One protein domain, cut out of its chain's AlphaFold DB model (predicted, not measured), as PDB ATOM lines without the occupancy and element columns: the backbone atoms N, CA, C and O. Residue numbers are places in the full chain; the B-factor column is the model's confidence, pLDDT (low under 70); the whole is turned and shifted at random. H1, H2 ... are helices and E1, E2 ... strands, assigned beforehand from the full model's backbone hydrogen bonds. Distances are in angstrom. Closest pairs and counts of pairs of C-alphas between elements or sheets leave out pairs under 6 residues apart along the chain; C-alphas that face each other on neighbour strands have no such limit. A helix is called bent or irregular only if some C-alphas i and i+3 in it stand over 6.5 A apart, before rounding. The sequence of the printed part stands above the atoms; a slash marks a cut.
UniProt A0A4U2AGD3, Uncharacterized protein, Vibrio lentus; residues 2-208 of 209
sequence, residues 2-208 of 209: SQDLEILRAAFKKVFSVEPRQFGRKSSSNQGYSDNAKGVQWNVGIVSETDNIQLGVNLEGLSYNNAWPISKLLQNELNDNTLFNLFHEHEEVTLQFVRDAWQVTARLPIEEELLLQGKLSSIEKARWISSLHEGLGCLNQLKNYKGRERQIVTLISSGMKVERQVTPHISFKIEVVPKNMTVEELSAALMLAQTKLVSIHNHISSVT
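What this domain is: This is residues 2 to 208 of the 209 residues of an uncharacterized protein of Vibrio lentus (UniProt A0A4U2AGD3). One long, strongly twisted sheet of nine strands bows into an open trough; the long bent strand E9 runs through it, with the meander E1 to E4, each strand the antiparallel neighbour of the one before, at one end and E5, E6, E7 and E8 toward the other. H2, H4 and both arms of the bent helix H5 are on one face, and H1 packs on E2 and E3. The 207 printed residues hold five named helices and nine named strands, ordered H1 E1 E2 E3 E4 H2 H3 E5 E6 E7 H4 E8 E9 H5, with antiparallel neighbour strands; the class is mixed. The whole is compact, radius of gyration of the C-alphas 17.1 A, spanning 50 by 40 by 34 A.

How they stand to each other: Start at H1, residues 2 to 16, over E2, residues 30 to 34, and E3, residues 40 to 47; Arg 9 and Tyr 33 have the closest C-alphas of H1 and E2, 6.6 A. E1, residues 21 to 23, forms a hairpin with E2 (N 21 to O 34, 2.9 A), E2 with E3 (N 33 to O 44, 2.9 A), and E3 with E4, residues 52 to 59 (N 43 to O 56, 2.9 A). H2, residues 69 to 80, stands up from the sheet at 52 degrees; H3, residues 82 to 87, is not on it. Beside E5, residues 94 to 103, find its hairpin partner E6, residues 106 to 108 (N 103 to O 106, 2.8 A), and E7, residues 114 to 119 (N 97 to O 116, 2.8 A), on one side, and E9, residues 161 to 176 (N 96 to O 171, 2.8 A), on the other. H4, residues 125 to 137, touches H2 at Leu 132 and Leu 74, closest C-alphas 5.9 A. E9 bends by 87 degrees at residue 164; E8, residues 149 to 154, its hairpin partner (N 151 to O 164, 2.9 A), and E4 (N 57 to O 172, 2.9 A) lie on one side of it. H5, residues 183 to 208, assigned as one helix by its hydrogen bonds, is bent: C-alphas 196 and 199 are 7.1 A apart. H5a, residues 183 to 196, touches H1, closest C-alphas Ser 187 and Ala 11, 4.7 A. H5b, residues 199 to 208, touches H2, closest C-alphas Thr 208 and Pro 69, 4.8 A, and H3, closest Ile 200 and Phe 87, 7.3 A. Every O i to N i+4 pair is within hydrogen-bond range in H1, H2, H3, H4 and H5b, and 9 of 10 in H5a.

Where its parts are: Find C-alpha 2 at (-34.430, -18.182, 18.043), where H1 begins its 21.0 A. E5 measures 28.0 A; E9 runs 37.9 A from C-alpha 161 at (-0.504, -9.184, 4.786). H5b ends at C-alpha 208, (-25.620, -15.034, -16.085).

The domain as a whole: The C-alphas of Leu 142 and Asn 180, the two farthest apart, are 51.6 A apart. The printed part has no cut. The link from H4 to E8, 11 residues, is long. Mean pLDDT of the printed part is 95.4; residues 26 to 28 are under 70.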
ATOM      1  N   SER A   2     -34.044 -16.872  18.636       76.06
ATOM      2  CA  SER A   2     -34.430 -18.182  18.043       76.06
ATOM      3  C   SER A   2     -35.867 -18.210  17.510       76.06
ATOM      4  O   SER A   2     -36.117 -18.833  16.486       76.06
ATOM      5  N   GLN A   3     -36.800 -17.515  18.170       86.44
ATOM      6  CA  GLN A   3     -38.188 -17.408  17.712       86.44
ATOM      7  C   GLN A   3     -38.310 -16.547  16.446       86.44
ATOM      8  O   GLN A   3     -38.961 -16.962  15.494       86.44
ATOM      9  N   ASP A   4     -37.629 -15.400  16.402       90.69
ATOM     10  CA  ASP A   4     -37.634 -14.498  15.239       90.69
ATOM     11  C   ASP A   4     -37.046 -15.165  13.993       90.69
ATOM     12  O   ASP A   4     -37.581 -15.011  12.901       90.69
ATOM     13  N   LEU A   5     -35.988 -15.967  14.160       92.12
ATOM     14  CA  LEU A   5     -35.410 -16.752  13.070       92.12
ATOM     15  C   LEU A   5     -36.371 -17.834  12.560       92.12
ATOM     16  O   LEU A   5     -36.476 -18.012  11.351       92.12
ATOM     17  N   GLU A   6     -37.122 -18.518  13.427       95.00
ATOM     18  CA  GLU A   6     -38.137 -19.477  12.959       95.00
ATOM     19  C   GLU A   6     -39.299 -18.788  12.233       95.00
ATOM     20  O   GLU A   6     -39.774 -19.297  11.215       95.00
ATOM     21  N   ILE A   7     -39.722 -17.605  12.692       96.88
ATOM     22  CA  ILE A   7     -40.732 -16.788  12.001       96.88
ATOM     23  C   ILE A   7     -40.207 -16.345  10.631       96.88
ATOM     24  O   ILE A   7     -40.907 -16.499   9.629       96.88
ATOM     25  N   LEU A   8     -38.958 -15.875  10.567       96.88
ATOM     26  CA  LEU A   8     -38.269 -15.513   9.329       96.88
ATOM     27  C   LEU A   8     -38.200 -16.695   8.358       96.88
ATOM     28  O   LEU A   8     -38.524 -16.544   7.180       96.88
ATOM     29  N   ARG A   9     -37.838 -17.885   8.852       97.50
ATOM     30  CA  ARG A   9     -37.771 -19.122   8.063       97.50
ATOM     31  C   ARG A   9     -39.127 -19.488   7.477       97.50
ATOM     32  O   ARG A   9     -39.222 -19.776   6.285       97.50
ATOM     33  N   ALA A  10     -40.168 -19.488   8.310       98.25
ATOM     34  CA  ALA A  10     -41.525 -19.834   7.908       98.25
ATOM     35  C   ALA A  10     -42.078 -18.842   6.876       98.25
ATOM     36  O   ALA A  10     -42.643 -19.263   5.865       98.25
ATOM     37  N   ALA A  11     -41.861 -17.542   7.089       98.44
ATOM     38  CA  ALA A  11     -42.268 -16.504   6.150       98.44
ATOM     39  C   ALA A  11     -41.516 -16.617   4.814       98.44
ATOM     40  O   ALA A  11     -42.142 -16.631   3.756       98.44
ATOM     41  N   PHE A  12     -40.191 -16.798   4.840       98.38
ATOM     42  CA  PHE A  12     -39.389 -16.981   3.626       98.38
ATOM     43  C   PHE A  12     -39.828 -18.216   2.831       98.38
ATOM     44  O   PHE A  12     -40.081 -18.125   1.632       98.38
ATOM     45  N   LYS A  13     -40.012 -19.359   3.506       98.56
ATOM     46  CA  LYS A  13     -40.535 -20.588   2.888       98.56
ATOM     47  C   LYS A  13     -41.883 -20.354   2.207       98.56
ATOM     48  O   LYS A  13     -42.093 -20.838   1.099       98.56
ATOM     49  N   LYS A  14     -42.785 -19.614   2.857       98.31
ATOM     50  CA  LYS A  14     -44.115 -19.294   2.327       98.31
ATOM     51  C   LYS A  14     -44.045 -18.410   1.080       98.31
ATOM     52  O   LYS A  14     -44.749 -18.692   0.119       98.31
ATOM     53  N   VAL A  15     -43.206 -17.374   1.084       98.44
ATOM     54  CA  VAL A  15     -43.094 -16.417  -0.033       98.44
ATOM     55  C   VAL A  15     -42.381 -17.023  -1.240       98.44
ATOM     56  O   VAL A  15     -42.861 -16.903  -2.362       98.44
ATOM     57  N   PHE A  16     -41.260 -17.710  -1.020       97.94
ATOM     58  CA  PHE A  16     -40.419 -18.219  -2.107       97.94
ATOM     59  C   PHE A  16     -40.751 -19.658  -2.516       97.94
ATOM     60  O   PHE A  16     -40.264 -20.120  -3.539       97.94
ATOM     61  N   SER A  17     -41.599 -20.365  -1.758       97.38
ATOM     62  CA  SER A  17     -41.987 -21.761  -2.029       97.38
ATOM     63  C   SER A  17     -40.794 -22.726  -2.147       97.38
ATOM     64  O   SER A  17     -40.805 -23.656  -2.950       97.38
ATOM     65  N   VAL A  18     -39.765 -22.519  -1.319       96.62
ATOM     66  CA  VAL A  18     -38.523 -23.314  -1.271       96.62
ATOM     67  C   VAL A  18     -38.227 -23.787   0.150       96.62
ATOM     68  O   VAL A  18     -38.693 -23.184   1.117       96.62
ATOM     69  N   GLU A  19     -37.422 -24.843   0.298       97.25
ATOM     70  CA  GLU A  19     -36.870 -25.185   1.613       97.25
ATOM     71  C   GLU A  19     -35.691 -24.250   1.936       97.25
ATOM     72  O   GLU A  19     -34.678 -24.298   1.231       97.25
ATOM     73  N   PRO A  20     -35.791 -23.393   2.969       97.38
ATOM     74  CA  PRO A  20     -34.784 -22.367   3.199       97.38
ATOM     75  C   PRO A  20     -33.476 -22.963   3.730       97.38
ATOM     76  O   PRO A  20     -33.471 -23.732   4.695       97.38
ATOM     77  N   ARG A  21     -32.340 -22.551   3.164       96.38
ATOM     78  CA  ARG A  21     -31.010 -22.900   3.673       96.38
ATOM     79  C   ARG A  21     -30.504 -21.818   4.612       96.38
ATOM     80  O   ARG A  21     -30.349 -20.674   4.207       96.38
ATOM     81  N   GLN A  22     -30.176 -22.196   5.843       94.75
ATOM     82  CA  GLN A  22     -29.622 -21.262   6.819       94.75
ATOM     83  C   GLN A  22     -28.217 -20.776   6.421       94.75
ATOM     84  O   GLN A  22     -27.371 -21.565   5.987       94.75
ATOM     85  N   PHE A  23     -27.956 -19.488   6.639       91.88
ATOM     86  CA  PHE A  23     -26.625 -18.885   6.614       91.88
ATOM     87  C   PHE A  23     -26.380 -18.028   7.864       91.88
ATOM     88  O   PHE A  23     -27.296 -17.705   8.623       91.88
ATOM     89  N   GLY A  24     -25.116 -17.645   8.060       84.12
ATOM     90  CA  GLY A  24     -24.666 -16.962   9.270       84.12
ATOM     91  C   GLY A  24     -24.397 -17.942  10.414       84.12
ATOM     92  O   GLY A  24     -24.881 -19.074  10.435       84.12
ATOM     93  N   ARG A  25     -23.560 -17.527  11.362       76.00
ATOM     94  CA  ARG A  25     -23.300 -18.250  12.614       76.00
ATOM     95  C   ARG A  25     -24.017 -17.522  13.746       76.00
ATOM     96  O   ARG A  25     -24.280 -16.336  13.637       76.00
ATOM     97  N   LYS A  26     -24.251 -18.183  14.883       67.25
ATOM     98  CA  LYS A  26     -24.871 -17.527  16.056       67.25
ATOM     99  C   LYS A  26     -24.155 -16.245  16.505       67.25
ATOM    100  O   LYS A  26     -24.793 -15.378  17.086       67.25
ATOM    101  N   SER A  27     -22.850 -16.153  16.251       64.62
ATOM    102  CA  SER A  27     -22.006 -15.002  16.571       64.62
ATOM    103  C   SER A  27     -21.827 -14.012  15.413       64.62
ATOM    104  O   SER A  27     -21.052 -13.073  15.568       64.62
ATOM    105  N   SER A  28     -22.424 -14.242  14.236       68.81
ATOM    106  CA  SER A  28     -22.346 -13.278  13.134       68.81
ATOM    107  C   SER A  28     -23.407 -12.204  13.294       68.81
ATOM    108  O   SER A  28     -24.536 -12.493  13.695       68.81
ATOM    109  N   SER A  29     -23.040 -10.985  12.903       78.56
ATOM    110  CA  SER A  29     -23.931  -9.826  12.896       78.56
ATOM    111  C   SER A  29     -25.110  -9.968  11.933       78.56
ATOM    112  O   SER A  29     -26.071  -9.217  12.021       78.56
ATOM    113  N   ASN A  30     -25.067 -10.949  11.025       84.94
ATOM    114  CA  ASN A  30     -26.148 -11.262  10.099       84.94
ATOM    115  C   ASN A  30     -26.441 -12.770  10.098       84.94
ATOM    116  O   ASN A  30     -25.521 -13.582   9.941       84.94
ATOM    117  N   GLN A  31     -27.707 -13.145  10.283       92.38
ATOM    118  CA  GLN A  31     -28.199 -14.527  10.258       92.38
ATOM    119  C   GLN A  31     -29.499 -14.599   9.468       92.38
ATOM    120  O   GLN A  31     -30.333 -13.701   9.566       92.38
ATOM    121  N   GLY A  32     -29.697 -15.674   8.708       95.50
ATOM    122  CA  GLY A  32     -30.856 -15.740   7.830       95.50
ATOM    123  C   GLY A  32     -30.952 -16.993   6.979       95.50
ATOM    124  O   GLY A  32     -30.365 -18.029   7.304       95.50
ATOM    125  N   TYR A  33     -31.710 -16.887   5.891       97.44
ATOM    126  CA  TYR A  33     -32.019 -17.993   4.994       97.44
ATOM    127  C   TYR A  33     -31.921 -17.594   3.523       97.44
ATOM    128  O   TYR A  33     -32.280 -16.478   3.157       97.44
ATOM    129  N   SER A  34     -31.464 -18.514   2.677       97.62
ATOM    130  CA  SER A  34     -31.512 -18.379   1.222       97.62
ATOM    131  C   SER A  34     -32.348 -19.474   0.569       97.62
ATOM    132  O   SER A  34     -32.643 -20.505   1.180       97.62
ATOM    133  N   ASP A  35     -32.701 -19.261  -0.694       97.75
ATOM    134  CA  ASP A  35     -33.364 -20.252  -1.549       97.75
ATOM    135  C   ASP A  35     -32.436 -21.383  -2.029       97.75
ATOM    136  O   ASP A  35     -32.886 -22.334  -2.667       97.75
ATOM    137  N   ASN A  36     -31.138 -21.298  -1.706       94.81
ATOM    138  CA  ASN A  36     -30.100 -22.243  -2.115       94.81
ATOM    139  C   ASN A  36     -29.984 -22.429  -3.645       94.81
ATOM    140  O   ASN A  36     -29.497 -23.468  -4.104       94.81
ATOM    141  N   ALA A  37     -30.397 -21.437  -4.438       95.25
ATOM    142  CA  ALA A  37     -30.245 -21.472  -5.888       95.25
ATOM    143  C   ALA A  37     -28.760 -21.524  -6.304       95.25
ATOM    144  O   ALA A  37     -27.857 -21.094  -5.579       95.25
ATOM    145  N   LYS A  38     -28.473 -22.090  -7.480       93.81
ATOM    146  CA  LYS A  38     -27.128 -22.068  -8.078       93.81
ATOM    147  C   LYS A  38     -27.018 -20.835  -8.971       93.81
ATOM    148  O   LYS A  38     -27.688 -20.787  -9.994       93.81
ATOM    149  N   GLY A  39     -26.159 -19.885  -8.611       95.44
ATOM    150  CA  GLY A  39     -26.053 -18.598  -9.298       95.44
ATOM    151  C   GLY A  39     -26.720 -17.498  -8.484       95.44
ATOM    152  O   GLY A  39     -26.319 -17.265  -7.344       95.44
ATOM    153  N   VAL A  40     -27.699 -16.816  -9.076       97.38
ATOM    154  CA  VAL A  40     -28.462 -15.755  -8.406       97.38
ATOM    155  C   VAL A  40     -29.403 -16.378  -7.381       97.38
ATOM    156  O   VAL A  40     -30.081 -17.357  -7.680       97.38
ATOM    157  N   GLN A  41     -29.410 -15.829  -6.173       97.69
ATOM    158  CA  GLN A  41     -30.158 -16.344  -5.030       97.69
ATOM    159  C   GLN A  41     -30.988 -15.240  -4.391       97.69
ATOM    160  O   GLN A  41     -30.518 -14.107  -4.245       97.69
ATOM    161  N   TRP A  42     -32.164 -15.601  -3.892       98.56
ATOM    162  CA  TRP A  42     -32.841 -14.828  -2.859       98.56
ATOM    163  C   TRP A  42     -32.256 -15.143  -1.487       98.56
ATOM    164  O   TRP A  42     -32.045 -16.308  -1.136       98.56
ATOM    165  N   ASN A  43     -32.040 -14.112  -0.678       97.88
ATOM    166  CA  ASN A  43     -31.717 -14.259   0.733       97.88
ATOM    167  C   ASN A  43     -32.541 -13.306   1.600       97.88
ATOM    168  O   ASN A  43     -32.945 -12.235   1.168       97.88
ATOM    169  N   VAL A  44     -32.794 -13.705   2.840       97.88
ATOM    170  CA  VAL A  44     -33.339 -12.829   3.872       97.88
ATOM    171  C   VAL A  44     -32.504 -12.978   5.133       97.88
ATOM    172  O   VAL A  44     -32.123 -14.098   5.472       97.88
ATOM    173  N   GLY A  45     -32.205 -11.887   5.830       95.44
ATOM    174  CA  GLY A  45     -31.429 -11.921   7.070       95.44
ATOM    175  C   GLY A  45     -31.856 -10.867   8.081       95.44
ATOM    176  O   GLY A  45     -32.462  -9.864   7.713       95.44
ATOM    177  N   ILE A  46     -31.539 -11.123   9.348       92.75
ATOM    178  CA  ILE A  46     -31.659 -10.180  10.465       92.75
ATOM    179  C   ILE A  46     -30.258  -9.666  10.791       92.75
ATOM    180  O   ILE A  46     -29.347 -10.464  11.036       92.75
ATOM    181  N   VAL A  47     -30.100  -8.343  10.818       87.94
ATOM    182  CA  VAL A  47     -28.866  -7.665  11.222       87.94
ATOM    183  C   VAL A  47     -28.922  -7.396  12.725       87.94
ATOM    184  O   VAL A  47     -29.620  -6.491  13.163       87.94
ATOM    185  N   SER A  48     -28.176  -8.150  13.530       81.56
ATOM    186  CA  SER A  48     -28.288  -8.146  14.999       81.56
ATOM    187  C   SER A  48     -27.960  -6.811  15.672       81.56
ATOM    188  O   SER A  48     -28.294  -6.609  16.829       81.56
ATOM    189  N   GLU A  49     -27.240  -5.922  14.989       79.88
ATOM    190  CA  GLU A  49     -26.867  -4.598  15.511       79.88
ATOM    191  C   GLU A  49     -28.025  -3.597  15.449       79.88
ATOM    192  O   GLU A  49     -28.059  -2.641  16.219       79.88
ATOM    193  N   THR A  50     -28.955  -3.804  14.515       84.06
ATOM    194  CA  THR A  50     -30.070  -2.884  14.228       84.06
ATOM    195  C   THR A  50     -31.433  -3.551  14.371       84.06
ATOM    196  O   THR A  50     -32.445  -2.868  14.323       84.06
ATOM    197  N   ASP A  51     -31.456  -4.877  14.517       83.06
ATOM    198  CA  ASP A  51     -32.629  -5.742  14.377       83.06
ATOM    199  C   ASP A  51     -33.367  -5.585  13.032       83.06
ATOM    200  O   ASP A  51     -34.490  -6.065  12.861       83.06
ATOM    201  N   ASN A  52     -32.713  -4.986  12.031       92.00
ATOM    202  CA  ASN A  52     -33.303  -4.788  10.716       92.00
ATOM    203  C   ASN A  52     -33.362  -6.105   9.943       92.00
ATOM    204  O   ASN A  52     -32.379  -6.849   9.854       92.00
ATOM    205  N   ILE A  53     -34.511  -6.351   9.315       96.19
ATOM    206  CA  ILE A  53     -34.693  -7.452   8.373       96.19
ATOM    207  C   ILE A  53     -34.363  -6.934   6.978       96.19
ATOM    208  O   ILE A  53     -34.831  -5.874   6.569       96.19
ATOM    209  N   GLN A  54     -33.572  -7.685   6.225       97.12
ATOM    210  CA  GLN A  54     -33.229  -7.350   4.849       97.12
ATOM    211  C   GLN A  54     -33.559  -8.517   3.932       97.12
ATOM    212  O   GLN A  54     -33.146  -9.641   4.206       97.12
ATOM    213  N   LEU A  55     -34.264  -8.238   2.838       98.38
ATOM    214  CA  LEU A  55     -34.374  -9.138   1.694       98.38
ATOM    215  C   LEU A  55     -33.323  -8.727   0.667       98.38
ATOM    216  O   LEU A  55     -33.153  -7.534   0.410       98.38
ATOM    217  N   GLY A  56     -32.645  -9.692   0.056       98.06
ATOM    218  CA  GLY A  56     -31.658  -9.410  -0.964       98.06
ATOM    219  C   GLY A  56     -31.627 -10.389  -2.127       98.06
ATOM    220  O   GLY A  56     -32.035 -11.547  -2.036       98.06
ATOM    221  N   VAL A  57     -31.106  -9.871  -3.234       98.50
ATOM    222  CA  VAL A  57     -30.670 -10.621  -4.410       98.50
ATOM    223  C   VAL A  57     -29.161 -10.748  -4.320       98.50
ATOM    224  O   VAL A  57     -28.458  -9.752  -4.145       98.50
ATOM    225  N   ASN A  58     -28.664 -11.971  -4.418       97.62
ATOM    226  CA  ASN A  58     -27.300 -12.317  -4.070       97.62
ATOM    227  C   ASN A  58     -26.636 -13.106  -5.196       97.62
ATOM    228  O   ASN A  58     -27.198 -14.096  -5.655       97.62
ATOM    229  N   LEU A  59     -25.430 -12.712  -5.605       97.81
ATOM    230  CA  LEU A  59     -24.630 -13.475  -6.560       97.81
ATOM    231  C   LEU A  59     -23.225 -13.706  -6.010       97.81
ATOM    232  O   LEU A  59     -22.379 -12.808  -6.001       97.81
ATOM    233  N   GLU A  60     -22.992 -14.930  -5.544       95.44
ATOM    234  CA  GLU A  60     -21.713 -15.320  -4.960       95.44
ATOM    235  C   GLU A  60     -20.612 -15.464  -6.015       95.44
ATOM    236  O   GLU A  60     -20.845 -15.838  -7.169       95.44
ATOM    237  N   GLY A  61     -19.370 -15.273  -5.572       95.50
ATOM    238  CA  GLY A  61     -18.164 -15.525  -6.351       95.50
ATOM    239  C   GLY A  61     -17.826 -17.006  -6.533       95.50
ATOM    240  O   GLY A  61     -16.685 -17.412  -6.317       95.50
ATOM    241  N   LEU A  62     -18.806 -17.843  -6.870       94.69
ATOM    242  CA  LEU A  62     -18.646 -19.293  -6.982       94.69
ATOM    243  C   LEU A  62     -18.863 -19.804  -8.404       94.69
ATOM    244  O   LEU A  62     -19.558 -19.204  -9.224       94.69
ATOM    245  N   SER A  63     -18.270 -20.968  -8.670       94.31
ATOM    246  CA  SER A  63     -18.514 -21.711  -9.897       94.31
ATOM    247  C   SER A  63     -19.665 -22.700  -9.734       94.31
ATOM    248  O   SER A  63     -19.687 -23.462  -8.764       94.31
ATOM    249  N   TYR A  64     -20.525 -22.797 -10.741       92.56
ATOM    250  CA  TYR A  64     -21.590 -23.795 -10.824       92.56
ATOM    251  C   TYR A  64     -21.474 -24.516 -12.166       92.56
ATOM    252  O   TYR A  64     -21.574 -23.885 -13.211       92.56
ATOM    253  N   ASN A  65     -21.217 -25.828 -12.154       89.12
ATOM    254  CA  ASN A  65     -21.030 -26.628 -13.375       89.12
ATOM    255  C   ASN A  65     -20.009 -26.008 -14.362       89.12
ATOM    256  O   ASN A  65     -20.267 -25.913 -15.557       89.12
ATOM    257  N   ASN A  66     -18.856 -25.550 -13.854       86.12
ATOM    258  CA  ASN A  66     -17.807 -24.828 -14.604       86.12
ATOM    259  C   ASN A  66     -18.200 -23.449 -15.176       86.12
ATOM    260  O   ASN A  66     -17.370 -22.802 -15.820       86.12
ATOM    261  N   ALA A  67     -19.411 -22.954 -14.914       91.69
ATOM    262  CA  ALA A  67     -19.792 -21.571 -15.173       91.69
ATOM    263  C   ALA A  67     -19.435 -20.679 -13.978       91.69
ATOM    264  O   ALA A  67     -19.503 -21.120 -12.833       91.69
ATOM    265  N   TRP A  68     -19.079 -19.423 -14.250       96.31
ATOM    266  CA  TRP A  68     -18.834 -18.382 -13.247       96.31
ATOM    267  C   TRP A  68     -19.829 -17.236 -13.477       96.31
ATOM    268  O   TRP A  68     -19.489 -16.284 -14.178       96.31
ATOM    269  N   PRO A  69     -21.060 -17.320 -12.940       97.25
ATOM    270  CA  PRO A  69     -22.103 -16.313 -13.142       97.25
ATOM    271  C   PRO A  69     -21.636 -14.875 -12.883       97.25
ATOM    272  O   PRO A  69     -21.832 -14.005 -13.726       97.25
ATOM    273  N   ILE A  70     -20.914 -14.641 -11.781       98.06
ATOM    274  CA  ILE A  70     -20.381 -13.311 -11.454       98.06
ATOM    275  C   ILE A  70     -19.435 -12.781 -12.542       98.06
ATOM    276  O   ILE A  70     -19.452 -11.601 -12.857       98.06
ATOM    277  N   SER A  71     -18.654 -13.659 -13.179       97.88
ATOM    278  CA  SER A  71     -17.737 -13.290 -14.260       97.88
ATOM    279  C   SER A  71     -18.491 -12.787 -15.490       97.88
ATOM    280  O   SER A  71     -18.092 -11.790 -16.088       97.88
ATOM    281  N   LYS A  72     -19.602 -13.451 -15.849       97.00
ATOM    282  CA  LYS A  72     -20.480 -13.014 -16.944       97.00
ATOM    283  C   LYS A  72     -21.130 -11.671 -16.623       97.00
ATOM    284  O   LYS A  72     -21.068 -10.775 -17.454       97.00
ATOM    285  N   LEU A  73     -21.681 -11.516 -15.413       98.06
ATOM    286  CA  LEU A  73     -22.307 -10.262 -14.983       98.06
ATOM    287  C   LEU A  73     -21.333  -9.086 -15.117       98.06
ATOM    288  O   LEU A  73     -21.665  -8.098 -15.759       98.06
ATOM    289  N   LEU A  74     -20.131  -9.207 -14.547       98.44
ATOM    290  CA  LEU A  74     -19.150  -8.119 -14.550       98.44
ATOM    291  C   LEU A  74     -18.684  -7.762 -15.964       98.44
ATOM    292  O   LEU A  74     -18.555  -6.583 -16.276       98.44
ATOM    293  N   GLN A  75     -18.461  -8.754 -16.829       98.00
ATOM    294  CA  GLN A  75     -18.066  -8.504 -18.220       98.00
ATOM    295  C   GLN A  75     -19.190  -7.849 -19.030       98.00
ATOM    296  O   GLN A  75     -18.936  -6.875 -19.733       98.00
ATOM    297  N   ASN A  76     -20.427  -8.336 -18.906       96.94
ATOM    298  CA  ASN A  76     -21.580  -7.745 -19.587       96.94
ATOM    299  C   ASN A  76     -21.814  -6.304 -19.123       96.94
ATOM    300  O   ASN A  76     -22.050  -5.412 -19.934       96.94
ATOM    301  N   GLU A  77     -21.693  -6.058 -17.821       97.56
ATOM    302  CA  GLU A  77     -21.899  -4.730 -17.263       97.56
ATOM    303  C   GLU A  77     -20.791  -3.747 -17.660       97.56
ATOM    304  O   GLU A  77     -21.082  -2.587 -17.944       97.56
ATOM    305  N   LEU A  78     -19.537  -4.197 -17.756       97.56
ATOM    306  CA  LEU A  78     -18.443  -3.373 -18.281       97.56
ATOM    307  C   LEU A  78     -18.637  -3.005 -19.759       97.56
ATOM    308  O   LEU A  78     -18.185  -1.938 -20.173       97.56
ATOM    309  N   ASN A  79     -19.318  -3.851 -20.536       96.69
ATOM    310  CA  ASN A  79     -19.618  -3.575 -21.939       96.69
ATOM    311  C   ASN A  79     -20.784  -2.585 -22.086       96.69
ATOM    312  O   ASN A  79     -20.631  -1.549 -22.732       96.69
ATOM    313  N   ASP A  80     -21.923  -2.866 -21.445       94.81
ATOM    314  CA  ASP A  80     -23.192  -2.198 -21.774       94.81
ATOM    315  C   ASP A  80     -23.773  -1.352 -20.624       94.81
ATOM    316  O   ASP A  80     -24.639  -0.501 -20.841       94.81
ATOM    317  N   ASN A  81     -23.272  -1.516 -19.394       93.94
ATOM    318  CA  ASN A  81     -23.780  -0.871 -18.171       93.94
ATOM    319  C   ASN A  81     -25.292  -1.081 -17.946       93.94
ATOM    320  O   ASN A  81     -25.986  -0.194 -17.442       93.94
ATOM    321  N   THR A  82     -25.833  -2.212 -18.402       94.81
ATOM    322  CA  THR A  82     -27.279  -2.441 -18.480       94.81
ATOM    323  C   THR A  82     -27.936  -2.449 -17.105       94.81
ATOM    324  O   THR A  82     -28.958  -1.790 -16.929       94.81
ATOM    325  N   LEU A  83     -27.351  -3.131 -16.116       95.38
ATOM    326  CA  LEU A  83     -27.895  -3.190 -14.761       95.38
ATOM    327  C   LEU A  83     -27.951  -1.789 -14.155       95.38
ATOM    328  O   LEU A  83     -28.993  -1.381 -13.643       95.38
ATOM    329  N   PHE A  84     -26.859  -1.031 -14.246       95.88
ATOM    330  CA  PHE A  84     -26.816   0.330 -13.730       95.88
ATOM    331  C   PHE A  84     -27.838   1.222 -14.429       95.88
ATOM    332  O   PHE A  84     -28.662   1.846 -13.770       95.88
ATOM    333  N   ASN A  85     -27.850   1.253 -15.762       95.81
ATOM    334  CA  ASN A  85     -28.761   2.129 -16.497       95.81
ATOM    335  C   ASN A  85     -30.237   1.800 -16.194       95.81
ATOM    336  O   ASN A  85     -31.035   2.723 -16.067       95.81
ATOM    337  N   LEU A  86     -30.589   0.519 -16.031       96.19
ATOM    338  CA  LEU A  86     -31.962   0.097 -15.731       96.19
ATOM    339  C   LEU A  86     -32.389   0.368 -14.287       96.19
ATOM    340  O   LEU A  86     -33.563   0.641 -14.056       96.19
ATOM    341  N   PHE A  87     -31.474   0.248 -13.322       96.38
ATOM    342  CA  PHE A  87     -31.852   0.162 -11.909       96.38
ATOM    343  C   PHE A  87     -31.205   1.210 -11.001       96.38
ATOM    344  O   PHE A  87     -31.510   1.228  -9.809       96.38
ATOM    345  N   HIS A  88     -30.343   2.089 -11.521       94.12
ATOM    346  CA  HIS A  88     -29.677   3.096 -10.693       94.12
ATOM    347  C   HIS A  88     -30.679   3.944  -9.905       94.12
ATOM    348  O   HIS A  88     -30.439   4.189  -8.742       94.12
ATOM    349  N   GLU A  89     -31.846   4.294 -10.446       93.25
ATOM    350  CA  GLU A  89     -32.819   5.168  -9.768       93.25
ATOM    351  C   GLU A  89     -33.556   4.532  -8.566       93.25
ATOM    352  O   GLU A  89     -34.322   5.212  -7.888       93.25
ATOM    353  N   HIS A  90     -33.333   3.252  -8.238       93.69
ATOM    354  CA  HIS A  90     -33.972   2.633  -7.071       93.69
ATOM    355  C   HIS A  90     -33.433   3.210  -5.744       93.69
ATOM    356  O   HIS A  90     -32.355   2.850  -5.263       93.69
ATOM    357  N   GLU A  91     -34.213   4.084  -5.101       94.94
ATOM    358  CA  GLU A  91     -33.829   4.782  -3.860       94.94
ATOM    359  C   GLU A  91     -33.776   3.895  -2.608       94.94
ATOM    360  O   GLU A  91     -33.035   4.163  -1.659       94.94
ATOM    361  N   GLU A  92     -34.575   2.838  -2.616       95.69
ATOM    362  CA  GLU A  92     -34.765   1.897  -1.511       95.69
ATOM    363  C   GLU A  92     -33.801   0.705  -1.549       95.69
ATOM    364  O   GLU A  92     -33.660  -0.011  -0.558       95.69
ATOM    365  N   VAL A  93     -33.120   0.501  -2.680       97.69
ATOM    366  CA  VAL A  93     -32.175  -0.599  -2.867       97.69
ATOM    367  C   VAL A  93     -30.785  -0.145  -2.445       97.69
ATOM    368  O   VAL A  93     -30.251   0.841  -2.946       97.69
ATOM    369  N   THR A  94     -30.163  -0.900  -1.550       97.56
ATOM    370  CA  THR A  94     -28.748  -0.756  -1.203       97.56
ATOM    371  C   THR A  94     -27.936  -1.816  -1.932       97.56
ATOM    372  O   THR A  94     -28.214  -3.009  -1.819       97.56
ATOM    373  N   LEU A  95     -26.907  -1.388  -2.655       98.19
ATOM    374  CA  LEU A  95     -25.883  -2.264  -3.199       98.19
ATOM    375  C   LEU A  95     -24.823  -2.538  -2.128       98.19
ATOM    376  O   LEU A  95     -24.370  -1.627  -1.433       98.19
ATOM    377  N   GLN A  96     -24.356  -3.779  -2.072       97.75
ATOM    378  CA  GLN A  96     -23.090  -4.144  -1.455       97.75
ATOM    379  C   GLN A  96     -22.311  -5.048  -2.410       97.75
ATOM    380  O   GLN A  96     -22.778  -6.124  -2.784       97.75
ATOM    381  N   PHE A  97     -21.113  -4.611  -2.775       98.56
ATOM    382  CA  PHE A  97     -20.184  -5.311  -3.640       98.56
ATOM    383  C   PHE A  97     -18.848  -5.468  -2.913       98.56
ATOM    384  O   PHE A  97     -18.209  -4.481  -2.540       98.56
ATOM    385  N   VAL A  98     -18.453  -6.715  -2.676       98.19
ATOM    386  CA  VAL A  98     -17.323  -7.057  -1.814       98.19
ATOM    387  C   VAL A  98     -16.367  -8.050  -2.464       98.19
ATOM    388  O   VAL A  98     -16.673  -8.698  -3.468       98.19
ATOM    389  N   ARG A  99     -15.194  -8.163  -1.853       98.25
ATOM    390  CA  ARG A  99     -14.135  -9.124  -2.117       98.25
ATOM    391  C   ARG A  99     -14.069 -10.114  -0.960       98.25
ATOM    392  O   ARG A  99     -13.617  -9.780   0.130       98.25
ATOM    393  N   ASP A 100     -14.421 -11.361  -1.235       97.38
ATOM    394  CA  ASP A 100     -14.205 -12.460  -0.299       97.38
ATOM    395  C   ASP A 100     -12.766 -12.976  -0.418       97.38
ATOM    396  O   ASP A 100     -12.350 -13.364  -1.512       97.38
ATOM    397  N   ALA A 101     -12.027 -13.072   0.691       97.56
ATOM    398  CA  ALA A 101     -10.766 -13.816   0.756       97.56
ATOM    399  C   ALA A 101     -10.986 -15.237   1.280       97.56
ATOM    400  O   ALA A 101     -11.561 -15.443   2.344       97.56
ATOM    401  N   TRP A 102     -10.481 -16.240   0.566       96.00
ATOM    402  CA  TRP A 102     -10.745 -17.647   0.851       96.00
ATOM    403  C   TRP A 102      -9.584 -18.343   1.554       96.00
ATOM    404  O   TRP A 102      -8.439 -18.317   1.096       96.00
ATOM    405  N   GLN A 103      -9.916 -19.086   2.607       92.44
ATOM    406  CA  GLN A 103      -9.096 -20.140   3.186       92.44
ATOM    407  C   GLN A 103      -9.850 -21.464   3.079       92.44
ATOM    408  O   GLN A 103     -10.734 -21.770   3.878       92.44
ATOM    409  N   VAL A 104      -9.482 -22.262   2.073       87.62
ATOM    410  CA  VAL A 104     -10.186 -23.501   1.718       87.62
ATOM    411  C   VAL A 104     -11.662 -23.190   1.411       87.62
ATOM    412  O   VAL A 104     -11.957 -22.594   0.374       87.62
ATOM    413  N   THR A 105     -12.585 -23.544   2.308       85.62
ATOM    414  CA  THR A 105     -14.029 -23.293   2.185       85.62
ATOM    415  C   THR A 105     -14.521 -22.112   3.024       85.62
ATOM    416  O   THR A 105     -15.686 -21.742   2.906       85.62
ATOM    417  N   ALA A 106     -13.670 -21.515   3.862       87.75
ATOM    418  CA  ALA A 106     -14.026 -20.391   4.724       87.75
ATOM    419  C   ALA A 106     -13.631 -19.047   4.100       87.75
ATOM    420  O   ALA A 106     -12.630 -18.959   3.387       87.75
ATOM    421  N   ARG A 107     -14.401 -18.003   4.419       91.94
ATOM    422  CA  ARG A 107     -14.084 -16.607   4.096       91.94
ATOM    423  C   ARG A 107     -13.372 -15.963   5.285       91.94
ATOM    424  O   ARG A 107     -13.785 -16.167   6.428       91.94
ATOM    425  N   LEU A 108     -12.289 -15.248   5.019       93.38
ATOM    426  CA  LEU A 108     -11.502 -14.521   6.007       93.38
ATOM    427  C   LEU A 108     -11.903 -13.042   5.994       93.38
ATOM    428  O   LEU A 108     -11.939 -12.467   4.908       93.38
ATOM    429  N   PRO A 109     -12.143 -12.420   7.162       94.56
ATOM    430  CA  PRO A 109     -12.312 -10.973   7.249       94.56
ATOM    431  C   PRO A 109     -11.016 -10.256   6.848       94.56
ATOM    432  O   PRO A 109      -9.951 -10.544   7.412       94.56
ATOM    433  N   ILE A 110     -11.108  -9.330   5.892       97.44
ATOM    434  CA  ILE A 110      -9.974  -8.562   5.358       97.44
ATOM    435  C   ILE A 110     -10.290  -7.066   5.312       97.44
ATOM    436  O   ILE A 110     -11.451  -6.682   5.219       97.44
ATOM    437  N   GLU A 111      -9.263  -6.222   5.354       97.94
ATOM    438  CA  GLU A 111      -9.438  -4.765   5.261       97.94
ATOM    439  C   GLU A 111      -9.919  -4.326   3.868       97.94
ATOM    440  O   GLU A 111     -10.708  -3.395   3.739       97.94
ATOM    441  N   GLU A 112      -9.494  -5.027   2.813       97.75
ATOM    442  CA  GLU A 112      -9.808  -4.705   1.418       97.75
ATOM    443  C   GLU A 112     -11.121  -5.347   0.925       97.75
ATOM    444  O   GLU A 112     -11.282  -5.581  -0.277       97.75
ATOM    445  N   GLU A 113     -12.031  -5.694   1.841       97.56
ATOM    446  CA  GLU A 113     -13.294  -6.381   1.538       97.56
ATOM    447  C   GLU A 113     -14.228  -5.502   0.700       97.56
ATOM    448  O   GLU A 113     -14.815  -5.971  -0.272       97.56
ATOM    449  N   LEU A 114     -14.385  -4.225   1.048       98.00
ATOM    450  CA  LEU A 114     -15.385  -3.363   0.427       98.00
ATOM    451  C   LEU A 114     -14.910  -2.813  -0.923       98.00
ATOM    452  O   LEU A 114     -13.984  -2.007  -0.974       98.00
ATOM    453  N   LEU A 115     -15.599  -3.178  -2.009       98.31
ATOM    454  CA  LEU A 115     -15.373  -2.595  -3.339       98.31
ATOM    455  C   LEU A 115     -16.306  -1.398  -3.560       98.31
ATOM    456  O   LEU A 115     -15.887  -0.303  -3.951       98.31
ATOM    457  N   LEU A 116     -17.594  -1.600  -3.272       98.38
ATOM    458  CA  LEU A 116     -18.627  -0.580  -3.397       98.38
ATOM    459  C   LEU A 116     -19.811  -0.878  -2.479       98.38
ATOM    460  O   LEU A 116     -20.269  -2.012  -2.379       98.38
ATOM    461  N   GLN A 117     -20.348   0.158  -1.848       97.62
ATOM    462  CA  GLN A 117     -21.584   0.080  -1.085       97.62
ATOM    463  C   GLN A 117     -22.294   1.425  -1.106       97.62
ATOM    464  O   GLN A 117     -21.654   2.475  -1.136       97.62
ATOM    465  N   GLY A 118     -23.618   1.383  -1.070       96.94
ATOM    466  CA  GLY A 118     -24.453   2.570  -0.963       96.94
ATOM    467  C   GLY A 118     -25.852   2.323  -1.498       96.94
ATOM    468  O   GLY A 118     -26.138   1.263  -2.059       96.94
ATOM    469  N   LYS A 119     -26.728   3.315  -1.340       97.50
ATOM    470  CA  LYS A 119     -28.004   3.334  -2.060       97.50
ATOM    471  C   LYS A 119     -27.724   3.331  -3.554       97.50
ATOM    472  O   LYS A 119     -26.883   4.103  -4.009       97.50
ATOM    473  N   LEU A 120     -28.436   2.498  -4.300       96.56
ATOM    474  CA  LEU A 120     -28.225   2.329  -5.732       96.56
ATOM    475  C   LEU A 120     -28.389   3.668  -6.479       96.56
ATOM    476  O   LEU A 120     -27.521   4.029  -7.267       96.56
ATOM    477  N   SER A 121     -29.382   4.468  -6.072       97.44
ATOM    478  CA  SER A 121     -29.626   5.861  -6.515       97.44
ATOM    479  C   SER A 121     -28.519   6.865  -6.232       97.44
ATOM    480  O   SER A 121     -28.463   7.914  -6.865       97.44
ATOM    481  N   SER A 122     -27.639   6.577  -5.279       97.56
ATOM    482  CA  SER A 122     -26.551   7.475  -4.880       97.56
ATOM    483  C   SER A 122     -25.196   7.031  -5.427       97.56
ATOM    484  O   SER A 122     -24.189   7.687  -5.167       97.56
ATOM    485  N   ILE A 123     -25.137   5.911  -6.152       97.56
ATOM    486  CA  ILE A 123     -23.893   5.428  -6.745       97.56
ATOM    487  C   ILE A 123     -23.644   6.175  -8.045       97.56
ATOM    488  O   ILE A 123     -24.388   6.062  -9.015       97.56
ATOM    489  N   GLU A 124     -22.530   6.894  -8.090       97.44
ATOM    490  CA  GLU A 124     -22.061   7.506  -9.322       97.44
ATOM    491  C   GLU A 124     -21.622   6.442 -10.332       97.44
ATOM    492  O   GLU A 124     -20.908   5.490  -9.996       97.44
ATOM    493  N   LYS A 125     -21.959   6.650 -11.609       97.00
ATOM    494  CA  LYS A 125     -21.600   5.726 -12.696       97.00
ATOM    495  C   LYS A 125     -20.093   5.456 -12.779       97.00
ATOM    496  O   LYS A 125     -19.681   4.323 -13.007       97.00
ATOM    497  N   ALA A 126     -19.260   6.472 -12.554       97.75
ATOM    498  CA  ALA A 126     -17.805   6.302 -12.546       97.75
ATOM    499  C   ALA A 126     -17.341   5.365 -11.417       97.75
ATOM    500  O   ALA A 126     -16.480   4.508 -11.627       97.75
ATOM    501  N   ARG A 127     -17.951   5.481 -10.230       98.06
ATOM    502  CA  ARG A 127     -17.657   4.615  -9.085       98.06
ATOM    503  C   ARG A 127     -18.138   3.185  -9.329       98.06
ATOM    504  O   ARG A 127     -17.405   2.252  -9.006       98.06
ATOM    505  N   TRP A 128     -19.310   3.019  -9.942       98.25
ATOM    506  CA  TRP A 128     -19.803   1.720 -10.405       98.25
ATOM    507  C   TRP A 128     -18.789   1.043 -11.332       98.25
ATOM    508  O   TRP A 128     -18.281  -0.024 -10.990       98.25
ATOM    509  N   ILE A 129     -18.395   1.701 -12.426       98.38
ATOM    510  CA  ILE A 129     -17.445   1.151 -13.410       98.38
ATOM    511  C   ILE A 129     -16.096   0.798 -12.765       98.38
ATOM    512  O   ILE A 129     -15.573  -0.293 -12.992       98.38
ATOM    513  N   SER A 130     -15.552   1.675 -11.913       98.50
ATOM    514  CA  SER A 130     -14.312   1.389 -11.173       98.50
ATOM    515  C   SER A 130     -14.438   0.115 -10.336       98.50
ATOM    516  O   SER A 130     -13.571  -0.754 -10.392       98.50
ATOM    517  N   SER A 131     -15.549  -0.036  -9.607       98.56
ATOM    518  CA  SER A 131     -15.775  -1.212  -8.765       98.56
ATOM    519  C   SER A 131     -15.927  -2.506  -9.572       98.56
ATOM    520  O   SER A 131     -15.476  -3.557  -9.120       98.56
ATOM    521  N   LEU A 132     -16.492  -2.446 -10.787       98.69
ATOM    522  CA  LEU A 132     -16.578  -3.600 -11.686       98.69
ATOM    523  C   LEU A 132     -15.193  -4.071 -12.125       98.69
ATOM    524  O   LEU A 132     -14.935  -5.274 -12.114       98.69
ATOM    525  N   HIS A 133     -14.290  -3.147 -12.464       98.69
ATOM    526  CA  HIS A 133     -12.904  -3.491 -12.782       98.69
ATOM    527  C   HIS A 133     -12.184  -4.119 -11.584       98.69
ATOM    528  O   HIS A 133     -11.525  -5.148 -11.741       98.69
ATOM    529  N   GLU A 134     -12.341  -3.554 -10.384       98.44
ATOM    530  CA  GLU A 134     -11.761  -4.121  -9.160       98.44
ATOM    531  C   GLU A 134     -12.316  -5.517  -8.850       98.44
ATOM    532  O   GLU A 134     -11.558  -6.432  -8.518       98.44
ATOM    533  N   GLY A 135     -13.629  -5.702  -9.007       98.44
ATOM    534  CA  GLY A 135     -14.296  -6.985  -8.834       98.44
ATOM    535  C   GLY A 135     -13.858  -8.019  -9.867       98.44
ATOM    536  O   GLY A 135     -13.595  -9.167  -9.511       98.44
ATOM    537  N   LEU A 136     -13.708  -7.627 -11.134       98.31
ATOM    538  CA  LEU A 136     -13.207  -8.506 -12.189       98.31
ATOM    539  C   LEU A 136     -11.744  -8.897 -11.929       98.31
ATOM    540  O   LEU A 136     -11.366 -10.040 -12.172       98.31
ATOM    541  N   GLY A 137     -10.947  -7.993 -11.350       98.38
ATOM    542  CA  GLY A 137      -9.578  -8.261 -10.902       98.38
ATOM    543  C   GLY A 137      -9.474  -9.314  -9.793       98.38
ATOM    544  O   GLY A 137      -8.415  -9.914  -9.613       98.38
ATOM    545  N   CYS A 138     -10.562  -9.600  -9.069       98.44
ATOM    546  CA  CYS A 138     -10.625 -10.727  -8.135       98.44
ATOM    547  C   CYS A 138     -10.721 -12.091  -8.849       98.44
ATOM    548  O   CYS A 138     -10.628 -13.132  -8.198       98.44
ATOM    549  N   LEU A 139     -10.925 -12.117 -10.168       98.31
ATOM    550  CA  LEU A 139     -11.041 -13.330 -10.973       98.31
ATOM    551  C   LEU A 139      -9.805 -13.542 -11.850       98.31
ATOM    552  O   LEU A 139      -9.155 -12.604 -12.297       98.31
ATOM    553  N   ASN A 140      -9.497 -14.808 -12.131       97.62
ATOM    554  CA  ASN A 140      -8.278 -15.185 -12.838       97.62
ATOM    555  C   ASN A 140      -8.341 -14.817 -14.329       97.62
ATOM    556  O   ASN A 140      -8.955 -15.532 -15.127       97.62
ATOM    557  N   GLN A 141      -7.667 -13.734 -14.712       96.44
ATOM    558  CA  GLN A 141      -7.664 -13.223 -16.085       96.44
ATOM    559  C   GLN A 141      -7.092 -14.232 -17.093       96.44
ATOM    560  O   GLN A 141      -7.647 -14.398 -18.178       96.44
ATOM    561  N   LEU A 142      -6.038 -14.972 -16.726       96.81
ATOM    562  CA  LEU A 142      -5.412 -15.981 -17.595       96.81
ATOM    563  C   LEU A 142      -6.357 -17.140 -17.942       96.81
ATOM    564  O   LEU A 142      -6.163 -17.832 -18.939       96.81
ATOM    565  N   LYS A 143      -7.399 -17.345 -17.134       95.81
ATOM    566  CA  LYS A 143      -8.470 -18.318 -17.366       95.81
ATOM    567  C   LYS A 143      -9.745 -17.664 -17.891       95.81
ATOM    568  O   LYS A 143     -10.832 -18.196 -17.673       95.81
ATOM    569  N   ASN A 144      -9.633 -16.515 -18.560       95.50
ATOM    570  CA  ASN A 144     -10.770 -15.727 -19.036       95.50
ATOM    571  C   ASN A 144     -11.775 -15.434 -17.906       95.50
ATOM    572  O   ASN A 144     -12.974 -15.692 -18.027       95.50
ATOM    573  N   TYR A 145     -11.246 -15.022 -16.751       97.31
ATOM    574  CA  TYR A 145     -11.995 -14.734 -15.527       97.31
ATOM    575  C   TYR A 145     -12.818 -15.926 -14.993       97.31
ATOM    576  O   TYR A 145     -13.804 -15.735 -14.278       97.31
ATOM    577  N   LYS A 146     -12.424 -17.170 -15.318       95.75
ATOM    578  CA  LYS A 146     -12.993 -18.424 -14.783       95.75
ATOM    579  C   LYS A 146     -12.070 -19.029 -13.730       95.75
ATOM    580  O   LYS A 146     -11.340 -19.994 -13.970       95.75
ATOM    581  N   GLY A 147     -12.087 -18.448 -12.541       95.44
ATOM    582  CA  GLY A 147     -11.241 -18.872 -11.434       95.44
ATOM    583  C   GLY A 147     -11.053 -17.755 -10.427       95.44
ATOM    584  O   GLY A 147     -11.271 -16.592 -10.744       95.44
ATOM    585  N   ARG A 148     -10.598 -18.118  -9.229       96.94
ATOM    586  CA  ARG A 148     -10.177 -17.154  -8.208       96.94
ATOM    587  C   ARG A 148      -8.788 -16.629  -8.544       96.94
ATOM    588  O   ARG A 148      -7.912 -17.443  -8.859       96.94
ATOM    589  N   GLU A 149      -8.583 -15.323  -8.452       97.88
ATOM    590  CA  GLU A 149      -7.238 -14.747  -8.493       97.88
ATOM    591  C   GLU A 149      -6.571 -14.834  -7.115       97.88
ATOM    592  O   GLU A 149      -7.255 -14.988  -6.099       97.88
ATOM    593  N   ARG A 150      -5.240 -14.774  -7.063       97.75
ATOM    594  CA  ARG A 150      -4.473 -14.611  -5.827       97.75
ATOM    595  C   ARG A 150      -4.110 -13.143  -5.639       97.75
ATOM    596  O   ARG A 150      -3.512 -12.530  -6.513       97.75
ATOM    597  N   GLN A 151      -4.461 -12.592  -4.485       98.12
ATOM    598  CA  GLN A 151      -4.140 -11.216  -4.116       98.12
ATOM    599  C   GLN A 151      -3.559 -11.171  -2.705       98.12
ATOM    600  O   GLN A 151      -3.857 -12.027  -1.865       98.12
ATOM    601  N   ILE A 152      -2.714 -10.172  -2.451       98.25
ATOM    602  CA  ILE A 152      -2.268  -9.840  -1.099       98.25
ATOM    603  C   ILE A 152      -3.413  -9.095  -0.411       98.25
ATOM    604  O   ILE A 152      -3.878  -8.084  -0.931       98.25
ATOM    605  N   VAL A 153      -3.842  -9.599   0.741       98.12
ATOM    606  CA  VAL A 153      -4.914  -9.031   1.570       98.12
ATOM    607  C   VAL A 153      -4.442  -8.888   3.012       98.12
ATOM    608  O   VAL A 153      -3.564  -9.637   3.456       98.12
ATOM    609  N   THR A 154      -5.033  -7.959   3.750       98.44
ATOM    610  CA  THR A 154      -4.682  -7.666   5.141       98.44
ATOM    611  C   THR A 154      -5.719  -8.280   6.074       98.44
ATOM    612  O   THR A 154      -6.901  -7.953   6.002       98.44
ATOM    613  N   LEU A 155      -5.302  -9.209   6.939       97.44
ATOM    614  CA  LEU A 155      -6.211  -9.871   7.882       97.44
ATOM    615  C   LEU A 155      -6.604  -8.915   9.011       97.44
ATOM    616  O   LEU A 155      -5.734  -8.496   9.770       97.44
ATOM    617  N   ILE A 156      -7.904  -8.680   9.213       96.12
ATOM    618  CA  ILE A 156      -8.401  -7.794  10.289       96.12
ATOM    619  C   ILE A 156      -7.937  -8.266  11.675       96.12
ATOM    620  O   ILE A 156      -7.643  -7.463  12.554       96.12
ATOM    621  N   SER A 157      -7.849  -9.581  11.889       92.94
ATOM    622  CA  SER A 157      -7.510 -10.143  13.200       92.94
ATOM    623  C   SER A 157      -6.059  -9.921  13.631       92.94
ATOM    624  O   SER A 157      -5.780  -9.981  14.826       92.94
ATOM    625  N   SER A 158      -5.130  -9.715  12.692       95.81
ATOM    626  CA  SER A 158      -3.694  -9.633  12.994       95.81
ATOM    627  C   SER A 158      -2.954  -8.483  12.314       95.81
ATOM    628  O   SER A 158      -1.780  -8.276  12.614       95.81
ATOM    629  N   GLY A 159      -3.580  -7.773  11.373       96.56
ATOM    630  CA  GLY A 159      -2.933  -6.771  10.519       96.56
ATOM    631  C   GLY A 159      -1.905  -7.354   9.540       96.56
ATOM    632  O   GLY A 159      -1.199  -6.612   8.860       96.56
ATOM    633  N   MET A 160      -1.769  -8.683   9.462       97.06
ATOM    634  CA  MET A 160      -0.783  -9.308   8.582       97.06
ATOM    635  C   MET A 160      -1.254  -9.318   7.132       97.06
ATOM    636  O   MET A 160      -2.379  -9.724   6.834       97.06
ATOM    637  N   LYS A 161      -0.326  -9.002   6.226       98.12
ATOM    638  CA  LYS A 161      -0.504  -9.184   4.786       98.12
ATOM    639  C   LYS A 161      -0.240 -10.631   4.396       98.12
ATOM    640  O   LYS A 161       0.834 -11.168   4.663       98.12
ATOM    641  N   VAL A 162      -1.212 -11.261   3.752       97.50
ATOM    642  CA  VAL A 162      -1.129 -12.652   3.302       97.50
ATOM    643  C   VAL A 162      -1.670 -12.786   1.889       97.50
ATOM    644  O   VAL A 162      -2.623 -12.115   1.510       97.50
ATOM    645  N   GLU A 163      -1.098 -13.693   1.106       97.94
ATOM    646  CA  GLU A 163      -1.651 -14.014  -0.206       97.94
ATOM    647  C   GLU A 163      -2.816 -15.005  -0.068       97.94
ATOM    648  O   GLU A 163      -2.682 -16.074   0.549       97.94
ATOM    649  N   ARG A 164      -3.978 -14.668  -0.631       97.75
ATOM    650  CA  ARG A 164      -5.187 -15.502  -0.610       97.75
ATOM    651  C   ARG A 164      -5.854 -15.533  -1.969       97.75
ATOM    652  O   ARG A 164      -5.718 -14.615  -2.766       97.75
ATOM    653  N   GLN A 165      -6.594 -16.612  -2.210       97.81
ATOM    654  CA  GLN A 165      -7.549 -16.621  -3.306       97.81
ATOM    655  C   GLN A 165      -8.687 -15.670  -2.970       97.81
ATOM    656  O   GLN A 165      -9.210 -15.739  -1.859       97.81
ATOM    657  N   VAL A 166      -9.097 -14.840  -3.918       98.19
ATOM    658  CA  VAL A 166     -10.193 -13.891  -3.729       98.19
ATOM    659  C   VAL A 166     -11.297 -14.102  -4.753       98.19
ATOM    660  O   VAL A 166     -11.068 -14.700  -5.804       98.19
ATOM    661  N   THR A 167     -12.509 -13.650  -4.437       98.00
ATOM    662  CA  THR A 167     -13.621 -13.595  -5.394       98.00
ATOM    663  C   THR A 167     -14.498 -12.372  -5.164       98.00
ATOM    664  O   THR A 167     -14.678 -11.976  -4.014       98.00
ATOM    665  N   PRO A 168     -15.099 -11.814  -6.226       98.31
ATOM    666  CA  PRO A 168     -16.124 -10.793  -6.090       98.31
ATOM    667  C   PRO A 168     -17.447 -11.411  -5.618       98.31
ATOM    668  O   PRO A 168     -17.795 -12.520  -6.023       98.31
ATOM    669  N   HIS A 169     -18.205 -10.681  -4.809       97.19
ATOM    670  CA  HIS A 169     -19.552 -11.049  -4.374       97.19
ATOM    671  C   HIS A 169     -20.420  -9.788  -4.338       97.19
ATOM    672  O   HIS A 169     -20.100  -8.829  -3.643       97.19
ATOM    673  N   ILE A 170     -21.509  -9.778  -5.109       98.25
ATOM    674  CA  ILE A 170     -22.448  -8.656  -5.197       98.25
ATOM    675  C   ILE A 170     -23.812  -9.012  -4.593       98.25
ATOM    676  O   ILE A 170     -24.302 -10.137  -4.727       98.25
ATOM    677  N   SER A 171     -24.433  -8.042  -3.927       98.06
ATOM    678  CA  SER A 171     -25.775  -8.157  -3.369       98.06
ATOM    679  C   SER A 171     -26.550  -6.842  -3.453       98.06
ATOM    680  O   SER A 171     -25.981  -5.764  -3.286       98.06
ATOM    681  N   PHE A 172     -27.856  -6.945  -3.678       98.44
ATOM    682  CA  PHE A 172     -28.811  -5.835  -3.698       98.44
ATOM    683  C   PHE A 172     -29.844  -6.089  -2.617       98.44
ATOM    684  O   PHE A 172     -30.430  -7.167  -2.598       98.44
ATOM    685  N   LYS A 173     -30.043  -5.142  -1.703       97.81
ATOM    686  CA  LYS A 173     -30.812  -5.352  -0.475       97.81
ATOM    687  C   LYS A 173     -31.862  -4.270  -0.286       97.81
ATOM    688  O   LYS A 173     -31.584  -3.098  -0.524       97.81
ATOM    689  N   ILE A 174     -33.032  -4.668   0.191       97.50
ATOM    690  CA  ILE A 174     -34.100  -3.785   0.657       97.50
ATOM    691  C   ILE A 174     -34.399  -4.124   2.115       97.50
ATOM    692  O   ILE A 174     -34.418  -5.294   2.504       97.50
ATOM    693  N   GLU A 175     -34.639  -3.092   2.918       97.00
ATOM    694  CA  GLU A 175     -35.138  -3.241   4.280       97.00
ATOM    695  C   GLU A 175     -36.604  -3.701   4.283       97.00
ATOM    696  O   GLU A 175     -37.449  -3.185   3.551       97.00
ATOM    697  N   VAL A 176     -36.908  -4.684   5.122       97.69
ATOM    698  CA  VAL A 176     -38.232  -5.279   5.275       97.69
ATOM    699  C   VAL A 176     -38.778  -4.867   6.632       97.69
ATOM    700  O   VAL A 176     -38.257  -5.275   7.666       97.69
ATOM    701  N   VAL A 177     -39.860  -4.089   6.624       95.88
ATOM    702  CA  VAL A 177     -40.476  -3.554   7.844       95.88
ATOM    703  C   VAL A 177     -41.868  -4.169   8.019       95.88
ATOM    704  O   VAL A 177     -42.843  -3.653   7.464       95.88
ATOM    705  N   PRO A 178     -42.000  -5.302   8.732       95.88
ATOM    706  CA  PRO A 178     -43.306  -5.871   9.043       95.88
ATOM    707  C   PRO A 178     -44.006  -5.059  10.143       95.88
ATOM    708  O   PRO A 178     -43.355  -4.459  10.998       95.88
ATOM    709  N   LYS A 179     -45.345  -5.072  10.177       94.69
ATOM    710  CA  LYS A 179     -46.105  -4.392  11.249       94.69
ATOM    711  C   LYS A 179     -45.888  -5.030  12.618       94.69
ATOM    712  O   LYS A 179     -45.939  -4.352  13.639       94.69
ATOM    713  N   ASN A 180     -45.709  -6.346  12.639       93.81
ATOM    714  CA  ASN A 180     -45.366  -7.127  13.815       93.81
ATOM    715  C   ASN A 180     -44.552  -8.357  13.392       93.81
ATOM    716  O   ASN A 180     -44.549  -8.746  12.223       93.81
ATOM    717  N   MET A 181     -43.873  -8.987  14.349       94.38
ATOM    718  CA  MET A 181     -43.090 -10.190  14.079       94.38
ATOM    719  C   MET A 181     -43.984 -11.436  14.123       94.38
ATOM    720  O   MET A 181     -43.941 -12.223  15.063       94.38
ATOM    721  N   THR A 182     -44.840 -11.585  13.111       97.19
ATOM    722  CA  THR A 182     -45.641 -12.791  12.845       97.19
ATOM    723  C   THR A 182     -45.347 -13.314  11.443       97.19
ATOM    724  O   THR A 182     -44.847 -12.579  10.590       97.19
ATOM    725  N   VAL A 183     -45.655 -14.588  11.182       98.06
ATOM    726  CA  VAL A 183     -45.409 -15.191   9.862       98.06
ATOM    727  C   VAL A 183     -46.210 -14.463   8.783       98.06
ATOM    728  O   VAL A 183     -45.691 -14.221   7.698       98.06
ATOM    729  N   GLU A 184     -47.451 -14.082   9.071       98.38
ATOM    730  CA  GLU A 184     -48.361 -13.412   8.143       98.38
ATOM    731  C   GLU A 184     -47.869 -12.016   7.756       98.38
ATOM    732  O   GLU A 184     -47.704 -11.748   6.564       98.38
ATOM    733  N   GLU A 185     -47.591 -11.152   8.736       98.25
ATOM    734  CA  GLU A 185     -47.136  -9.779   8.474       98.25
ATOM    735  C   GLU A 185     -45.736  -9.756   7.855       98.25
ATOM    736  O   GLU A 185     -45.484  -8.984   6.928       98.25
ATOM    737  N   LEU A 186     -44.837 -10.648   8.287       98.12
ATOM    738  CA  LEU A 186     -43.517 -10.763   7.675       98.12
ATOM    739  C   LEU A 186     -43.593 -11.299   6.245       98.12
ATOM    740  O   LEU A 186     -42.898 -10.788   5.373       98.12
ATOM    741  N   SER A 187     -44.464 -12.270   5.965       98.62
ATOM    742  CA  SER A 187     -44.684 -12.739   4.589       98.62
ATOM    743  C   SER A 187     -45.231 -11.619   3.705       98.62
ATOM    744  O   SER A 187     -44.782 -11.465   2.574       98.62
ATOM    745  N   ALA A 188     -46.174 -10.817   4.212       98.50
ATOM    746  CA  ALA A 188     -46.720  -9.674   3.481       98.50
ATOM    747  C   ALA A 188     -45.643  -8.626   3.166       98.50
ATOM    748  O   ALA A 188     -45.528  -8.186   2.020       98.50
ATOM    749  N   ALA A 189     -44.808  -8.282   4.150       98.38
ATOM    750  CA  ALA A 189     -43.693  -7.358   3.964       98.38
ATOM    751  C   ALA A 189     -42.635  -7.911   2.989       98.38
ATOM    752  O   ALA A 189     -42.147  -7.178   2.131       98.38
ATOM    753  N   LEU A 190     -42.326  -9.210   3.064       98.56
ATOM    754  CA  LEU A 190     -41.399  -9.874   2.145       98.56
ATOM    755  C   LEU A 190     -41.921  -9.906   0.709       98.56
ATOM    756  O   LEU A 190     -41.148  -9.633  -0.200       98.56
ATOM    757  N   MET A 191     -43.210 -10.186   0.491       98.44
ATOM    758  CA  MET A 191     -43.806 -10.125  -0.849       98.44
ATOM    759  C   MET A 191     -43.686  -8.718  -1.438       98.44
ATOM    760  O   MET A 191     -43.286  -8.573  -2.590       98.44
ATOM    761  N   LEU A 192     -43.962  -7.676  -0.645       97.94
ATOM    762  CA  LEU A 192     -43.808  -6.290  -1.091       97.94
ATOM    763  C   LEU A 192     -42.345  -5.934  -1.408       97.94
ATOM    764  O   LEU A 192     -42.081  -5.240  -2.384       97.94
ATOM    765  N   ALA A 193     -41.384  -6.396  -0.608       98.00
ATOM    766  CA  ALA A 193     -39.966  -6.194  -0.903       98.00
ATOM    767  C   ALA A 193     -39.521  -6.983  -2.148       98.00
ATOM    768  O   ALA A 193     -38.739  -6.487  -2.958       98.00
ATOM    769  N   GLN A 194     -40.049  -8.193  -2.340       98.00
ATOM    770  CA  GLN A 194     -39.755  -9.035  -3.495       98.00
ATOM    771  C   GLN A 194     -40.220  -8.378  -4.796       98.00
ATOM    772  O   GLN A 194     -39.456  -8.375  -5.758       98.00
ATOM    773  N   THR A 195     -41.414  -7.769  -4.843       96.94
ATOM    774  CA  THR A 195     -41.889  -7.088  -6.065       96.94
ATOM    775  C   THR A 195     -40.979  -5.939  -6.499       96.94
ATOM    776  O   THR A 195     -40.893  -5.652  -7.690       96.94
ATOM    777  N   LYS A 196     -40.258  -5.323  -5.557       96.06
ATOM    778  CA  LYS A 196     -39.294  -4.245  -5.816       96.06
ATOM    779  C   LYS A 196     -37.931  -4.752  -6.296       96.06
ATOM    780  O   LYS A 196     -37.252  -4.052  -7.037       96.06
ATOM    781  N   LEU A 197     -37.534  -5.964  -5.901       97.56
ATOM    782  CA  LEU A 197     -36.243  -6.568  -6.268       97.56
ATOM    783  C   LEU A 197     -36.321  -7.560  -7.435       97.56
ATOM    784  O   LEU A 197     -35.286  -7.923  -7.993       97.56
ATOM    785  N   VAL A 198     -37.513  -8.032  -7.807       97.88
ATOM    786  CA  VAL A 198     -37.668  -9.121  -8.787       97.88
ATOM    787  C   VAL A 198     -37.131  -8.753 -10.170       97.88
ATOM    788  O   VAL A 198     -36.596  -9.613 -10.863       97.88
ATOM    789  N   SER A 199     -37.212  -7.480 -10.564       97.69
ATOM    790  CA  SER A 199     -36.647  -6.991 -11.825       97.69
ATOM    791  C   SER A 199     -35.120  -7.113 -11.846       97.69
ATOM    792  O   SER A 199     -34.570  -7.631 -12.817       97.69
ATOM    793  N   ILE A 200     -34.452  -6.728 -10.754       98.12
ATOM    794  CA  ILE A 200     -33.002  -6.888 -10.573       98.12
ATOM    795  C   ILE A 200     -32.639  -8.375 -10.575       98.12
ATOM    796  O   ILE A 200     -31.741  -8.781 -11.308       98.12
ATOM    797  N   HIS A 201     -33.362  -9.198  -9.809       98.38
ATOM    798  CA  HIS A 201     -33.152 -10.647  -9.779       98.38
ATOM    799  C   HIS A 201     -33.220 -11.256 -11.182       98.38
ATOM    800  O   HIS A 201     -32.268 -11.887 -11.631       98.38
ATOM    801  N   ASN A 202     -34.326 -11.030 -11.895       98.12
ATOM    802  CA  ASN A 202     -34.554 -11.607 -13.216       98.12
ATOM    803  C   ASN A 202     -33.518 -11.128 -14.231       98.12
ATOM    804  O   ASN A 202     -33.038 -11.930 -15.032       98.12
ATOM    805  N   HIS A 203     -33.147  -9.846 -14.177       97.75
ATOM    806  CA  HIS A 203     -32.095  -9.308 -15.025       97.75
ATOM    807  C   HIS A 203     -30.770 -10.039 -14.790       97.75
ATOM    808  O   HIS A 203     -30.218 -10.601 -15.735       97.75
ATOM    809  N   ILE A 204     -30.297 -10.109 -13.539       97.81
ATOM    810  CA  ILE A 204     -29.034 -10.783 -13.215       97.81
ATOM    811  C   ILE A 204     -29.094 -12.261 -13.621       97.81
ATOM    812  O   ILE A 204     -28.138 -12.759 -14.213       97.81
ATOM    813  N   SER A 205     -30.202 -12.965 -13.376       96.94
ATOM    814  CA  SER A 205     -30.339 -14.367 -13.791       96.94
ATOM    815  C   SER A 205     -30.201 -14.508 -15.307       96.94
ATOM    816  O   SER A 205     -29.331 -15.237 -15.776       96.94
ATOM    817  N   SER A 206     -30.950 -13.717 -16.081       96.25
ATOM    818  CA  SER A 206     -30.932 -13.786 -17.549       96.25
ATOM    819  C   SER A 206     -29.566 -13.518 -18.185       96.25
ATOM    820  O   SER A 206     -29.244 -14.115 -19.208       96.25
ATOM    821  N   VAL A 207     -28.741 -12.645 -17.593       94.38
ATOM    822  CA  VAL A 207     -27.415 -12.306 -18.143       94.38
ATOM    823  C   VAL A 207     -26.303 -13.229 -17.636       94.38
ATOM    824  O   VAL A 207     -25.157 -13.110 -18.077       94.38
ATOM    825  N   THR A 208     -26.607 -14.129 -16.696       92.50
ATOM    826  CA  THR A 208     -25.620 -15.034 -16.085       92.50
ATOM    827  C   THR A 208     -25.847 -16.518 -16.374       92.50
ATOM    828  O   THR A 208     -24.893 -17.300 -16.243       92.50
TER     829      THR A 208